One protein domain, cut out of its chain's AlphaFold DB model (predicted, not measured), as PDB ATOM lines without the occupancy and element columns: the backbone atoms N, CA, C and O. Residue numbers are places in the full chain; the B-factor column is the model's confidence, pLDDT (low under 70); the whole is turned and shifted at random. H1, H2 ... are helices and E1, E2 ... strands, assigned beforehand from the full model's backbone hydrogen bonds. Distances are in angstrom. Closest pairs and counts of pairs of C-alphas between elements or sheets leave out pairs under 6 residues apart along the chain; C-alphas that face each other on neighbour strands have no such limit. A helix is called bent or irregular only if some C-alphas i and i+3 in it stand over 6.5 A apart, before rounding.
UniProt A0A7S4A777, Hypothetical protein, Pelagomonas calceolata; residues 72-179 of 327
ATOM      1  N   ASP A  72     -11.929 -55.002  31.454       93.75
ATOM      2  CA  ASP A  72     -13.134 -55.543  32.088       93.75
ATOM      3  C   ASP A  72     -12.856 -56.447  33.301       93.75
ATOM      4  O   ASP A  72     -13.795 -56.809  34.014       93.75
ATOM      5  N   VAL A  73     -11.602 -56.855  33.544       94.31
ATOM      6  CA  VAL A  73     -11.245 -57.635  34.745       94.31
ATOM      7  C   VAL A  73     -11.198 -56.784  36.005       94.31
ATOM      8  O   VAL A  73     -11.300 -57.347  37.092       94.31
ATOM      9  N   LEU A  74     -11.064 -55.461  35.871       95.88
ATOM     10  CA  LEU A  74     -11.079 -54.539  36.998       95.88
ATOM     11  C   LEU A  74     -12.404 -54.656  37.758       95.88
ATOM     12  O   LEU A  74     -13.486 -54.653  37.166       95.88
ATOM     13  N   PHE A  75     -12.312 -54.742  39.082       95.31
ATOM     14  CA  PHE A  75     -13.464 -54.939  39.947       95.31
ATOM     15  C   PHE A  75     -13.601 -53.777  40.940       95.31
ATOM     16  O   PHE A  75     -12.684 -53.539  41.734       95.31
ATOM     17  N   PRO A  76     -14.728 -53.042  40.918       96.69
ATOM     18  CA  PRO A  76     -14.981 -51.976  41.873       96.69
ATOM     19  C   PRO A  76     -15.472 -52.535  43.209       96.69
ATOM     20  O   PRO A  76     -16.321 -53.425  43.257       96.69
ATOM     21  N   ILE A  77     -15.001 -51.953  44.309       94.69
ATOM     22  CA  ILE A  77     -15.526 -52.203  45.652       94.69
ATOM     23  C   ILE A  77     -16.136 -50.903  46.185       94.69
ATOM     24  O   ILE A  77     -15.408 -49.927  46.383       94.69
ATOM     25  N   PRO A  78     -17.450 -50.869  46.467       95.50
ATOM     26  CA  PRO A  78     -18.097 -49.681  47.009       95.50
ATOM     27  C   PRO A  78     -17.520 -49.264  48.363       95.50
ATOM     28  O   PRO A  78     -17.503 -50.053  49.313       95.50
ATOM     29  N   ARG A  79     -17.134 -47.989  48.494       95.56
ATOM     30  CA  ARG A  79     -16.652 -47.430  49.773       95.56
ATOM     31  C   ARG A  79     -17.742 -47.381  50.836       95.56
ATOM     32  O   ARG A  79     -17.455 -47.486  52.027       95.56
ATOM     33  N   THR A  80     -18.995 -47.245  50.402       94.31
ATOM     34  CA  THR A  80     -20.179 -47.149  51.267       94.31
ATOM     35  C   THR A  80     -20.266 -48.307  52.254       94.31
ATOM     36  O   THR A  80     -20.573 -48.085  53.420       94.31
ATOM     37  N   ARG A  81     -19.915 -49.534  51.840       89.88
ATOM     38  CA  ARG A  81     -19.943 -50.707  52.725       89.88
ATOM     39  C   ARG A  81     -19.025 -50.530  53.936       89.88
ATOM     40  O   ARG A  81     -19.477 -50.734  55.058       89.88
ATOM     41  N   GLY A  82     -17.769 -50.144  53.713       91.56
ATOM     42  CA  GLY A  82     -16.808 -49.923  54.796       91.56
ATOM     43  C   GLY A  82     -17.157 -48.695  55.638       91.56
ATOM     44  O   GLY A  82     -17.134 -48.759  56.861       91.56
ATOM     45  N   ARG A  83     -17.592 -47.603  55.000       95.38
ATOM     46  CA  ARG A  83     -17.970 -46.356  55.688       95.38
ATOM     47  C   ARG A  83     -19.187 -46.502  56.601       95.38
ATOM     48  O   ARG A  83     -19.186 -45.943  57.694       95.38
ATOM     49  N   ARG A  84     -20.175 -47.321  56.227       94.38
ATOM     50  CA  ARG A  84     -21.309 -47.654  57.109       94.38
ATOM     51  C   ARG A  84     -20.865 -48.362  58.390       94.38
ATOM     52  O   ARG A  84     -21.416 -48.083  59.448       94.38
ATOM     53  N   LEU A  85     -19.850 -49.232  58.321       91.50
ATOM     54  CA  LEU A  85     -19.279 -49.889  59.510       91.50
ATOM     55  C   LEU A  85     -18.562 -48.902  60.443       91.50
ATOM     56  O   LEU A  85     -18.357 -49.208  61.613       91.50
ATOM     57  N   LEU A  86     -18.200 -47.720  59.938       92.12
ATOM     58  CA  LEU A  86     -17.656 -46.604  60.718       92.12
ATOM     59  C   LEU A  86     -18.749 -45.640  61.214       92.12
ATOM     60  O   LEU A  86     -18.434 -44.610  61.801       92.12
ATOM     61  N   GLY A  87     -20.029 -45.949  60.976       93.31
ATOM     62  CA  GLY A  87     -21.156 -45.102  61.365       93.31
ATOM     63  C   GLY A  87     -21.380 -43.884  60.464       93.31
ATOM     64  O   GLY A  87     -22.132 -42.987  60.839       93.31
ATOM     65  N   LEU A  88     -20.755 -43.830  59.282       93.56
ATOM     66  CA  LEU A  88     -20.976 -42.748  58.322       93.56
ATOM     67  C   LEU A  88     -22.250 -42.988  57.504       93.56
ATOM     68  O   LEU A  88     -22.510 -44.103  57.041       93.56
ATOM     69  N   ALA A  89     -23.016 -41.918  57.287       90.81
ATOM     70  CA  ALA A  89     -24.147 -41.925  56.366       90.81
ATOM     71  C   ALA A  89     -23.682 -42.110  54.911       90.81
ATOM     72  O   ALA A  89     -22.550 -41.776  54.550       90.81
ATOM     73  N   ASP A  90     -24.569 -42.611  54.052       86.75
ATOM     74  CA  ASP A  90     -24.263 -42.765  52.630       86.75
ATOM     75  C   ASP A  90     -23.930 -41.412  51.988       86.75
ATOM     76  O   ASP A  90     -24.668 -40.439  52.124       86.75
ATOM     77  N   GLY A  91     -22.790 -41.357  51.295       82.44
ATOM     78  CA  GLY A  91     -22.274 -40.131  50.680       82.44
ATOM     79  C   GLY A  91     -21.531 -39.192  51.636       82.44
ATOM     80  O   GLY A  91     -20.898 -38.252  51.166       82.44
ATOM     81  N   ALA A  92     -21.537 -39.446  52.949       87.81
ATOM     82  CA  ALA A  92     -20.765 -38.646  53.894       87.81
ATOM     83  C   ALA A  92     -19.265 -38.950  53.768       87.81
ATOM     84  O   ALA A  92     -18.824 -40.094  53.919       87.81
ATOM     85  N   VAL A  93     -18.477 -37.906  53.516       90.50
ATOM     86  CA  VAL A  93     -17.012 -37.964  53.463       90.50
ATOM     87  C   VAL A  93     -16.473 -36.802  54.308       90.50
ATOM     88  O   VAL A  93     -16.220 -35.728  53.774       90.50
ATOM     89  N   PRO A  94     -16.355 -36.960  55.643       93.12
ATOM     90  CA  PRO A  94     -15.974 -35.872  56.556       93.12
ATOM     91  C   PRO A  94     -14.468 -35.543  56.523       93.12
ATOM     92  O   PRO A  94     -13.950 -34.882  57.420       93.12
ATOM     93  N   PHE A  95     -13.758 -36.033  55.511       94.44
ATOM     94  CA  PHE A  95     -12.320 -35.912  55.328       94.44
ATOM     95  C   PHE A  95     -11.997 -35.722  53.845       94.44
ATOM     96  O   PHE A  95     -12.740 -36.142  52.960       94.44
ATOM     97  N   GLU A  96     -10.845 -35.131  53.582       94.88
ATOM     98  CA  GLU A  96     -10.229 -35.038  52.263       94.88
ATOM     99  C   GLU A  96      -9.120 -36.089  52.132       94.88
ATOM    100  O   GLU A  96      -8.652 -36.641  53.133       94.88
ATOM    101  N   GLY A  97      -8.667 -36.360  50.907       95.12
ATOM    102  CA  GLY A  97      -7.511 -37.217  50.665       95.12
ATOM    103  C   GLY A  97      -7.644 -38.130  49.456       95.12
ATOM    104  O   GLY A  97      -8.465 -37.931  48.559       95.12
ATOM    105  N   GLU A  98      -6.798 -39.151  49.439       96.75
ATOM    106  CA  GLU A  98      -6.598 -40.041  48.301       96.75
ATOM    107  C   GLU A  98      -6.028 -41.386  48.751       96.75
ATOM    108  O   GLU A  98      -5.476 -41.517  49.842       96.75
ATOM    109  N   ASP A  99      -6.164 -42.396  47.904       97.31
ATOM    110  CA  ASP A  99      -5.481 -43.673  48.042       97.31
ATOM    111  C   ASP A  99      -4.321 -43.694  47.053       97.31
ATOM    112  O   ASP A  99      -4.535 -43.620  45.839       97.31
ATOM    113  N   VAL A 100      -3.095 -43.766  47.574       96.69
ATOM    114  CA  VAL A 100      -1.877 -43.811  46.758       96.69
ATOM    115  C   VAL A 100      -1.443 -45.261  46.588       96.69
ATOM    116  O   VAL A 100      -1.031 -45.908  47.548       96.69
ATOM    117  N   TRP A 101      -1.520 -45.777  45.372       96.44
ATOM    118  CA  TRP A 101      -1.157 -47.148  45.036       96.44
ATOM    119  C   TRP A 101       0.185 -47.170  44.320       96.44
ATOM    120  O   TRP A 101       0.300 -46.557  43.259       96.44
ATOM    121  N   ASN A 102       1.169 -47.913  44.829       95.62
ATOM    122  CA  ASN A 102       2.394 -48.175  44.075       95.62
ATOM    123  C   ASN A 102       2.332 -49.570  43.462       95.62
ATOM    124  O   ASN A 102       2.317 -50.587  44.158       95.62
ATOM    125  N   CYS A 103       2.311 -49.610  42.136       96.12
ATOM    126  CA  CYS A 103       2.293 -50.825  41.338       96.12
ATOM    127  C   CYS A 103       3.707 -51.083  40.820       96.12
ATOM    128  O   CYS A 103       4.145 -50.441  39.869       96.12
ATOM    129  N   TYR A 104       4.440 -52.003  41.442       94.69
ATOM    130  CA  TYR A 104       5.866 -52.217  41.154       94.69
ATOM    131  C   TYR A 104       6.120 -53.102  39.926       94.69
ATOM    132  O   TYR A 104       7.224 -53.110  39.386       94.69
ATOM    133  N   GLU A 105       5.108 -53.856  39.496       93.50
ATOM    134  CA  GLU A 105       5.197 -54.881  38.450       93.50
ATOM    135  C   GLU A 105       4.401 -54.472  37.194       93.50
ATOM    136  O   GLU A 105       3.582 -55.243  36.704       93.50
ATOM    137  N   VAL A 106       4.601 -53.253  36.669       96.31
ATOM    138  CA  VAL A 106       3.920 -52.805  35.436       96.31
ATOM    139  C   VAL A 106       4.846 -52.926  34.232       96.31
ATOM    140  O   VAL A 106       5.972 -52.421  34.241       96.31
ATOM    141  N   SER A 107       4.359 -53.581  33.176       96.62
ATOM    142  CA  SER A 107       5.084 -53.769  31.921       96.62
ATOM    143  C   SER A 107       4.151 -53.697  30.710       96.62
ATOM    144  O   SER A 107       2.966 -54.007  30.794       96.62
ATOM    145  N   TRP A 108       4.695 -53.264  29.574       97.62
ATOM    146  CA  TRP A 108       4.009 -53.180  28.282       97.62
ATOM    147  C   TRP A 108       5.011 -53.241  27.126       97.62
ATOM    148  O   TRP A 108       6.223 -53.264  27.341       97.62
ATOM    149  N   LEU A 109       4.534 -53.247  25.882       97.75
ATOM    150  CA  LEU A 109       5.385 -53.161  24.696       97.75
ATOM    151  C   LEU A 109       5.394 -51.733  24.135       97.75
ATOM    152  O   LEU A 109       4.349 -51.097  24.014       97.75
ATOM    153  N   ASP A 110       6.559 -51.224  23.734       96.69
ATOM    154  CA  ASP A 110       6.616 -49.993  22.934       96.69
ATOM    155  C   ASP A 110       6.127 -50.225  21.489       96.69
ATOM    156  O   ASP A 110       5.853 -51.357  21.078       96.69
ATOM    157  N   HIS A 111       6.051 -49.162  20.683       95.06
ATOM    158  CA  HIS A 111       5.598 -49.240  19.286       95.06
ATOM    159  C   HIS A 111       6.378 -50.259  18.434       95.06
ATOM    160  O   HIS A 111       5.838 -50.798  17.469       95.06
ATOM    161  N   ARG A 112       7.630 -50.580  18.796       95.88
ATOM    162  CA  ARG A 112       8.463 -51.582  18.105       95.88
ATOM    163  C   ARG A 112       8.306 -52.985  18.679       95.88
ATOM    164  O   ARG A 112       8.791 -53.936  18.077       95.88
ATOM    165  N   GLY A 113       7.587 -53.151  19.785       94.12
ATOM    166  CA  GLY A 113       7.383 -54.444  20.433       94.12
ATOM    167  C   GLY A 113       8.441 -54.765  21.473       94.12
ATOM    168  O   GLY A 113       8.570 -55.921  21.859       94.12
ATOM    169  N   ARG A 114       9.226 -53.771  21.898       96.00
ATOM    170  CA  ARG A 114      10.232 -53.967  22.943       96.00
ATOM    171  C   ARG A 114       9.572 -53.802  24.311       96.00
ATOM    172  O   ARG A 114       8.844 -52.821  24.484       96.00
ATOM    173  N   PRO A 115       9.851 -54.689  25.280       96.06
ATOM    174  CA  PRO A 115       9.338 -54.539  26.633       96.06
ATOM    175  C   PRO A 115       9.776 -53.219  27.272       96.06
ATOM    176  O   PRO A 115      10.943 -52.819  27.202       96.06
ATOM    177  N   ARG A 116       8.827 -52.557  27.922       96.31
ATOM    178  CA  ARG A 116       8.999 -51.415  28.816       96.31
ATOM    179  C   ARG A 116       8.436 -51.806  30.167       96.31
ATOM    180  O   ARG A 116       7.433 -52.502  30.222       96.31
ATOM    181  N   ARG A 117       9.088 -51.364  31.238       93.62
ATOM    182  CA  ARG A 117       8.666 -51.631  32.612       93.62
ATOM    183  C   ARG A 117       8.891 -50.410  33.482       93.62
ATOM    184  O   ARG A 117       9.800 -49.626  33.203       93.62
ATOM    185  N   GLY A 118       8.113 -50.296  34.543       92.12
ATOM    186  CA  GLY A 118       8.286 -49.263  35.553       92.12
ATOM    187  C   GLY A 118       7.362 -49.490  36.738       92.12
ATOM    188  O   GLY A 118       6.353 -50.183  36.618       92.12
ATOM    189  N   ALA A 119       7.711 -48.899  37.875       95.06
ATOM    190  CA  ALA A 119       6.762 -48.759  38.966       95.06
ATOM    191  C   ALA A 119       5.803 -47.608  38.627       95.06
ATOM    192  O   ALA A 119       6.250 -46.561  38.156       95.06
ATOM    193  N   VAL A 120       4.501 -47.815  38.813       96.56
ATOM    194  CA  VAL A 120       3.454 -46.823  38.530       96.56
ATOM    195  C   VAL A 120       2.764 -46.433  39.830       96.56
ATOM    196  O   VAL A 120       2.252 -47.297  40.538       96.56
ATOM    197  N   GLU A 121       2.718 -45.136  40.116       97.12
ATOM    198  CA  GLU A 121       1.932 -44.562  41.204       97.12
ATOM    199  C   GLU A 121       0.556 -44.156  40.664       97.12
ATOM    200  O   GLU A 121       0.464 -43.362  39.721       97.12
ATOM    201  N   LEU A 122      -0.508 -44.680  41.272       97.25
ATOM    202  CA  LEU A 122      -1.880 -44.229  41.054       97.25
ATOM    203  C   LEU A 122      -2.355 -43.449  42.275       97.25
ATOM    204  O   LEU A 122      -2.162 -43.897  43.402       97.25
ATOM    205  N   ARG A 123      -3.017 -42.312  42.061       97.31
ATOM    206  CA  ARG A 123      -3.666 -41.548  43.139       97.31
ATOM    207  C   ARG A 123      -5.150 -41.456  42.880       97.31
ATOM    208  O   ARG A 123      -5.561 -40.823  41.909       97.31
ATOM    209  N   ILE A 124      -5.927 -42.124  43.724       97.00
ATOM    210  CA  ILE A 124      -7.374 -42.256  43.586       97.00
ATOM    211  C   ILE A 124      -8.039 -41.376  44.648       97.00
ATOM    212  O   ILE A 124      -7.832 -41.632  45.833       97.00
ATOM    213  N   PRO A 125      -8.862 -40.374  44.290       96.19
ATOM    214  CA  PRO A 125      -9.515 -39.516  45.276       96.19
ATOM    215  C   PRO A 125     -10.359 -40.315  46.271       96.19
ATOM    216  O   PRO A 125     -11.136 -41.186  45.867       96.19
ATOM    217  N   CYS A 126     -10.301 -39.984  47.563       95.44
ATOM    218  CA  CYS A 126     -11.108 -40.674  48.577       95.44
ATOM    219  C   CYS A 126     -12.617 -40.410  48.413       95.44
ATOM    220  O   CYS A 126     -13.440 -41.126  48.982       95.44
ATOM    221  N   VAL A 127     -12.991 -39.397  47.628       94.88
ATOM    222  CA  VAL A 127     -14.381 -39.076  47.264       94.88
ATOM    223  C   VAL A 127     -14.945 -39.974  46.159       94.88
ATOM    224  O   VAL A 127     -16.155 -39.982  45.954       94.88
ATOM    225  N   SER A 128     -14.105 -40.755  45.467       95.56
ATOM    226  CA  SER A 128     -14.572 -41.716  44.460       95.56
ATOM    227  C   SER A 128     -15.579 -42.713  45.064       95.56
ATOM    228  O   SER A 128     -15.369 -43.182  46.186       95.56
ATOM    229  N   PRO A 129     -16.663 -43.079  44.355       95.81
ATOM    230  CA  PRO A 129     -17.664 -44.021  44.869       95.81
ATOM    231  C   PRO A 129     -17.098 -45.393  45.262       95.81
ATOM    232  O   PRO A 129     -17.557 -46.009  46.232       95.81
ATOM    233  N   ASN A 130     -16.090 -45.868  44.526       97.12
ATOM    234  CA  ASN A 130     -15.483 -47.178  44.725       97.12
ATOM    235  C   ASN A 130     -13.962 -47.076  44.924       97.12
ATOM    236  O   ASN A 130     -13.319 -46.143  44.450       97.12
ATOM    237  N   VAL A 131     -13.383 -48.074  45.588       94.94
ATOM    238  CA  VAL A 131     -11.967 -48.444  45.412       94.94
ATOM    239  C   VAL A 131     -11.861 -49.520  44.332       94.94
ATOM    240  O   VAL A 131     -12.867 -50.123  43.948       94.94
ATOM    241  N   VAL A 132     -10.651 -49.781  43.848       95.06
ATOM    242  CA  VAL A 132     -10.372 -50.933  42.984       95.06
ATOM    243  C   VAL A 132      -9.912 -52.117  43.836       95.06
ATOM    244  O   VAL A 132      -9.127 -51.955  44.766       95.06
ATOM    245  N   GLU A 133     -10.396 -53.320  43.541       93.19
ATOM    246  CA  GLU A 133      -9.920 -54.533  44.211       93.19
ATOM    247  C   GLU A 133      -8.485 -54.863  43.762       93.19
ATOM    248  O   GLU A 133      -8.200 -54.931  42.563       93.19
ATOM    249  N   SER A 134      -7.574 -55.071  44.719       91.31
ATOM    250  CA  SER A 134      -6.127 -55.167  44.470       91.31
ATOM    251  C   SER A 134      -5.731 -56.309  43.522       91.31
ATOM    252  O   SER A 134      -4.909 -56.115  42.620       91.31
ATOM    253  N   LYS A 135      -6.347 -57.492  43.644       89.94
ATOM    254  CA  LYS A 135      -6.079 -58.618  42.739       89.94
ATOM    255  C   LYS A 135      -6.569 -58.321  41.320       89.94
ATOM    256  O   LYS A 135      -5.848 -58.606  40.365       89.94
ATOM    257  N   SER A 136      -7.742 -57.714  41.165       93.62
ATOM    258  CA  SER A 136      -8.293 -57.298  39.875       93.62
ATOM    259  C   SER A 136      -7.400 -56.264  39.186       93.62
ATOM    260  O   SER A 136      -7.132 -56.386  37.990       93.62
ATOM    261  N   LEU A 137      -6.848 -55.312  39.952       95.44
ATOM    262  CA  LEU A 137      -5.880 -54.338  39.455       95.44
ATOM    263  C   LEU A 137      -4.605 -55.036  38.975       95.44
ATOM    264  O   LEU A 137      -4.127 -54.746  37.881       95.44
ATOM    265  N   LYS A 138      -4.084 -56.005  39.737       93.69
ATOM    266  CA  LYS A 138      -2.922 -56.798  39.315       93.69
ATOM    267  C   LYS A 138      -3.181 -57.540  38.000       93.69
ATOM    268  O   LYS A 138      -2.343 -57.502  37.101       93.69
ATOM    269  N   LEU A 139      -4.321 -58.220  37.876       93.56
ATOM    270  CA  LEU A 139      -4.686 -58.951  36.656       93.56
ATOM    271  C   LEU A 139      -4.809 -58.008  35.456       93.56
ATOM    272  O   LEU A 139      -4.311 -58.317  34.373       93.56
ATOM    273  N   TYR A 140      -5.407 -56.837  35.664       96.31
ATOM    274  CA  TYR A 140      -5.486 -55.787  34.659       96.31
ATOM    275  C   TYR A 140      -4.099 -55.305  34.219       96.31
ATOM    276  O   TYR A 140      -3.820 -55.276  33.021       96.31
ATOM    277  N   LEU A 141      -3.208 -54.979  35.158       96.38
ATOM    278  CA  LEU A 141      -1.853 -54.519  34.844       96.38
ATOM    279  C   LEU A 141      -1.055 -55.597  34.098       96.38
ATOM    280  O   LEU A 141      -0.397 -55.292  33.108       96.38
ATOM    281  N   ASN A 142      -1.193 -56.866  34.489       94.44
ATOM    282  CA  ASN A 142      -0.583 -57.988  33.772       94.44
ATOM    283  C   ASN A 142      -1.106 -58.131  32.336       94.44
ATOM    284  O   ASN A 142      -0.349 -58.499  31.439       94.44
ATOM    285  N   SER A 143      -2.375 -57.794  32.089       95.69
ATOM    286  CA  SER A 143      -2.960 -57.815  30.741       95.69
ATOM    287  C   SER A 143      -2.294 -56.815  29.778       95.69
ATOM    288  O   SER A 143      -2.414 -56.937  28.556       95.69
ATOM    289  N   LEU A 144      -1.555 -55.831  30.310       96.50
ATOM    290  CA  LEU A 144      -0.794 -54.856  29.527       96.50
ATOM    291  C   LEU A 144       0.549 -55.399  29.027       96.50
ATOM    292  O   LEU A 144       1.091 -54.825  28.084       96.50
ATOM    293  N   ASN A 145       1.052 -56.515  29.572       95.50
ATOM    294  CA  ASN A 145       2.403 -57.034  29.304       95.50
ATOM    295  C   ASN A 145       2.716 -57.202  27.810       95.50
ATOM    296  O   ASN A 145       3.846 -56.956  27.385       95.50
ATOM    297  N   PHE A 146       1.714 -57.573  27.008       92.94
ATOM    298  CA  PHE A 146       1.835 -57.757  25.556       92.94
ATOM    299  C   PHE A 146       1.138 -56.663  24.733       92.94
ATOM    300  O   PHE A 146       1.151 -56.702  23.500       92.94
ATOM    301  N   LYS A 147       0.538 -55.662  25.385       96.06
ATOM    302  CA  LYS A 147      -0.115 -54.542  24.707       96.06
ATOM    303  C   LYS A 147       0.934 -53.548  24.216       96.06
ATOM    304  O   LYS A 147       1.804 -53.122  24.973       96.06
ATOM    305  N   ARG A 148       0.831 -53.157  22.945       97.62
ATOM    306  CA  ARG A 148       1.673 -52.113  22.347       97.62
ATOM    307  C   ARG A 148       1.100 -50.729  22.620       97.62
ATOM    308  O   ARG A 148      -0.091 -50.512  22.406       97.62
ATOM    309  N   PHE A 149       1.972 -49.808  23.012       97.94
ATOM    310  CA  PHE A 149       1.688 -48.381  23.143       97.94
ATOM    311  C   PHE A 149       2.698 -47.557  22.342       97.94
ATOM    312  O   PHE A 149       3.874 -47.923  22.226       97.94
ATOM    313  N   ALA A 150       2.256 -46.424  21.803       97.19
ATOM    314  CA  ALA A 150       3.108 -45.465  21.115       97.19
ATOM    315  C   ALA A 150       4.122 -44.821  22.075       97.19
ATOM    316  O   ALA A 150       5.270 -44.589  21.688       97.19
ATOM    317  N   SER A 151       3.722 -44.588  23.330       97.06
ATOM    318  CA  SER A 151       4.525 -43.920  24.359       97.06
ATOM    319  C   SER A 151       4.171 -44.381  25.780       97.06
ATOM    320  O   SER A 151       3.142 -45.015  26.012       97.06
ATOM    321  N   THR A 152       5.027 -44.042  26.751       96.62
ATOM    322  CA  THR A 152       4.736 -44.226  28.184       96.62
ATOM    323  C   THR A 152       3.507 -43.421  28.608       96.62
ATOM    324  O   THR A 152       2.665 -43.939  29.336       96.62
ATOM    325  N   ASP A 153       3.348 -42.195  28.103       97.12
ATOM    326  CA  ASP A 153       2.207 -41.336  28.442       97.12
ATOM    327  C   ASP A 153       0.875 -41.923  27.969       97.12
ATOM    328  O   ASP A 153      -0.143 -41.788  28.650       97.12
ATOM    329  N   GLU A 154       0.867 -42.614  26.825       97.81
ATOM    330  CA  GLU A 154      -0.316 -43.328  26.345       97.81
ATOM    331  C   GLU A 154      -0.658 -44.523  27.248       97.81
ATOM    332  O   GLU A 154      -1.834 -44.736  27.565       97.81
ATOM    333  N   ALA A 155       0.355 -45.271  27.701       97.56
ATOM    334  CA  ALA A 155       0.172 -46.375  28.640       97.56
ATOM    335  C   ALA A 155      -0.414 -45.874  29.973       97.56
ATOM    336  O   ALA A 155      -1.461 -46.354  30.408       97.56
ATOM    337  N   LEU A 156       0.190 -44.839  30.567       98.19
ATOM    338  CA  LEU A 156      -0.280 -44.218  31.810       98.19
ATOM    339  C   LEU A 156      -1.677 -43.603  31.655       98.19
ATOM    340  O   LEU A 156      -2.533 -43.776  32.520       98.19
ATOM    341  N   SER A 157      -1.951 -42.938  30.529       98.12
ATOM    342  CA  SER A 157      -3.279 -42.389  30.234       98.12
ATOM    343  C   SER A 157      -4.339 -43.476  30.078       98.12
ATOM    344  O   SER A 157      -5.489 -43.255  30.449       98.12
ATOM    345  N   THR A 158      -3.971 -44.640  29.542       98.31
ATOM    346  CA  THR A 158      -4.871 -45.792  29.429       98.31
ATOM    347  C   THR A 158      -5.199 -46.355  30.805       98.31
ATOM    348  O   THR A 158      -6.377 -46.429  31.142       98.31
ATOM    349  N   ILE A 159      -4.181 -46.612  31.635       98.25
ATOM    350  CA  ILE A 159      -4.361 -47.047  33.030       98.25
ATOM    351  C   ILE A 159      -5.264 -46.071  33.786       98.25
ATOM    352  O   ILE A 159      -6.244 -46.476  34.406       98.25
ATOM    353  N   ARG A 160      -4.983 -44.768  33.676       98.06
ATOM    354  CA  ARG A 160      -5.764 -43.717  34.329       98.06
ATOM    355  C   ARG A 160      -7.234 -43.745  33.924       98.06
ATOM    356  O   ARG A 160      -8.095 -43.674  34.793       98.06
ATOM    357  N   ARG A 161      -7.535 -43.835  32.623       98.31
ATOM    358  CA  ARG A 161      -8.922 -43.875  32.125       98.31
ATOM    359  C   ARG A 161      -9.663 -45.121  32.594       98.31
ATOM    360  O   ARG A 161     -10.800 -45.002  33.040       98.31
ATOM    361  N   ASP A 162      -9.026 -46.282  32.494       98.31
ATOM    362  CA  ASP A 162      -9.661 -47.559  32.814       98.31
ATOM    363  C   ASP A 162      -9.966 -47.647  34.315       98.31
ATOM    364  O   ASP A 162     -11.093 -47.949  34.704       98.31
ATOM    365  N   VAL A 163      -8.997 -47.282  35.165       98.19
ATOM    366  CA  VAL A 163      -9.195 -47.247  36.620       98.19
ATOM    367  C   VAL A 163     -10.234 -46.192  37.002       98.19
ATOM    368  O   VAL A 163     -11.127 -46.506  37.784       98.19
ATOM    369  N   ALA A 164     -10.189 -44.986  36.420       97.81
ATOM    370  CA  ALA A 164     -11.174 -43.930  36.685       97.81
ATOM    371  C   ALA A 164     -12.612 -44.381  36.379       97.81
ATOM    372  O   ALA A 164     -13.521 -44.172  37.186       97.81
ATOM    373  N   SER A 165     -12.805 -45.084  35.256       97.50
ATOM    374  CA  SER A 165     -14.105 -45.645  34.877       97.50
ATOM    375  C   SER A 165     -14.634 -46.658  35.894       97.50
ATOM    376  O   SER A 165     -15.845 -46.763  36.070       97.50
ATOM    377  N   VAL A 166     -13.751 -47.415  36.549       97.19
ATOM    378  CA  VAL A 166     -14.123 -48.450  37.524       97.19
ATOM    379  C   VAL A 166     -14.408 -47.835  38.888       97.19
ATOM    380  O   VAL A 166     -15.410 -48.161  39.526       97.19
ATOM    381  N   VAL A 167     -13.564 -46.904  39.336       97.06
ATOM    382  CA  VAL A 167     -13.756 -46.248  40.637       97.06
ATOM    383  C   VAL A 167     -14.912 -45.245  40.628       97.06
ATOM    384  O   VAL A 167     -15.450 -44.931  41.688       97.06
ATOM    385  N   GLY A 168     -15.345 -44.810  39.441       96.75
ATOM    386  CA  GLY A 168     -16.491 -43.926  39.245       96.75
ATOM    387  C   GLY A 168     -16.139 -42.445  39.354       96.75
ATOM    388  O   GLY A 168     -16.923 -41.684  39.914       96.75
ATOM    389  N   CYS A 169     -14.966 -42.040  38.858       94.31
ATOM    390  CA  CYS A 169     -14.534 -40.641  38.812       94.31
ATOM    391  C   CYS A 169     -14.113 -40.222  37.396       94.31
ATOM    392  O   CYS A 169     -13.981 -41.050  36.487       94.31
ATOM    393  N   LEU A 170     -13.899 -38.925  37.186       94.19
ATOM    394  CA  LEU A 170     -13.311 -38.433  35.949       94.19
ATOM    395  C   LEU A 170     -11.831 -38.806  35.911       94.19
ATOM    396  O   LEU A 170     -11.106 -38.687  36.895       94.19
ATOM    397  N   ALA A 171     -11.332 -39.172  34.729       93.88
ATOM    398  CA  ALA A 171      -9.915 -39.480  34.568       93.88
ATOM    399  C   ALA A 171      -9.012 -38.305  34.989       93.88
ATOM    400  O   ALA A 171      -7.881 -38.537  35.396       93.88
ATOM    401  N   SER A 172      -9.468 -37.052  34.869       92.06
ATOM    402  CA  SER A 172      -8.732 -35.854  35.308       92.06
ATOM    403  C   SER A 172      -8.574 -35.738  36.825       92.06
ATOM    404  O   SER A 172      -7.707 -35.001  37.274       92.06
ATOM    405  N   GLU A 173      -9.394 -36.445  37.601       90.56
ATOM    406  CA  GLU A 173      -9.340 -36.456  39.066       90.56
ATOM    407  C   GLU A 173      -8.383 -37.536  39.599       90.56
ATOM    408  O   GLU A 173      -8.037 -37.526  40.773       90.56
ATOM    409  N   LEU A 174      -7.943 -38.466  38.745       93.69
ATOM    410  CA  LEU A 174      -7.016 -39.546  39.079       93.69
ATOM    411  C   LEU A 174      -5.656 -39.275  38.432       93.69
ATOM    412  O   LEU A 174      -5.584 -38.957  37.246       93.69
ATOM    413  N   SER A 175      -4.559 -39.457  39.167       95.00
ATOM    414  CA  SER A 175      -3.210 -39.370  38.586       95.00
ATOM    415  C   SER A 175      -2.609 -40.755  38.363       95.00
ATOM    416  O   SER A 175      -2.777 -41.629  39.212       95.00
ATOM    417  N   ALA A 176      -1.893 -40.938  37.252       96.69
ATOM    418  CA  ALA A 176      -1.054 -42.103  36.994       96.69
ATOM    419  C   ALA A 176       0.308 -41.617  36.491       96.69
ATOM    420  O   ALA A 176       0.376 -40.944  35.461       96.69
ATOM    421  N   ARG A 177       1.379 -41.942  37.211       95.75
ATOM    422  CA  ARG A 177       2.749 -41.541  36.861       95.75
ATOM    423  C   ARG A 177       3.731 -42.660  37.146       95.75
ATOM    424  O   ARG A 177       3.422 -43.568  37.911       95.75
ATOM    425  N   LEU A 178       4.916 -42.599  36.549       94.44
ATOM    426  CA  LEU A 178       6.008 -43.448  37.014       94.44
ATOM    427  C   LEU A 178       6.382 -43.036  38.440       94.44
ATOM    428  O   LEU A 178       6.407 -41.846  38.749       94.44
ATOM    429  N   CYS A 179       6.629 -44.014  39.308       88.00
ATOM    430  CA  CYS A 179       7.113 -43.744  40.652       88.00
ATOM    431  C   CYS A 179       8.474 -43.050  40.562       88.00
ATOM    432  O   CYS A 179       9.371 -43.508  39.853       88.00
TER     433      CYS A 179
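Overview. This is residues 72 to 179 of the 327 residues of the protein "Hypothetical protein" of Pelagomonas calceolata (UniProt A0A7S4A777). A long, bent hairpin of E2 and E3, with short E5 beside E3, makes a twisted sheet; H3 packs on one face, H2 packs on E2, and the small strand pair E1 and E4 sits by the last residues of H3, with H1 toward one end of the length. The 108 printed residues run E1 H1 E2 E3 E4 H2 H3 E5, three named helices and five named strands, in a mixed class of helices and strands. The sheet's order is E2, E3, E5, all antiparallel. The whole is compact, with a radius of gyration of the C-alphas of 15.0 A, and a rod spanning 52 by 22 by 20 A.

Along the chain. Find C-alpha 76 at (-14.981, -51.976, 41.873), where E1 runs to 78; H1 follows, residues 79 to 85. E2, residues 96 to 109, covers 36.5 A and bends by 66 degrees at 105; E3, residues 115 to 125, covers 30.5 A and bends by 52 degrees at 119. Next come E4, 130 to 132, H2, 134 to 143, and H3, 152 to 167, 22.4 A long. E5, 175 to 178, ends at (6.008, -43.448, 37.014).

Arrangement. In the hairpin E2 and E3, look at N 101 and O 122, 2.8 A apart; beside it, N 121 of E3 and O 177 of E5 are 2.8 A apart. H3 is on one face of this sheet, two layers; its closest C-alphas to E5 are Arg 160 and Ala 176, 5.6 A. H2 is on the sheet too, with C-alphas Leu 141 and Val 106 of E2 closest, 6.1 A, and is near H3. Antiparallel E1 and E4 have N 77 and O 131 at 2.8 A; the closest C-alphas of E4 and H3, Asn 130 and Val 167, are 4.5 A apart. H1 is not on the three-stranded sheet. H2 and H3 have every O i to N i+4 pair within hydrogen-bond range, H1 2 of 3.

Size, cuts and confidence. The C-alphas farthest apart, Gly 87 and Arg 112, are 52.8 A apart. The printed part has no cut and no long link; its mean pLDDT is 95.0, and no printed residue is under 70.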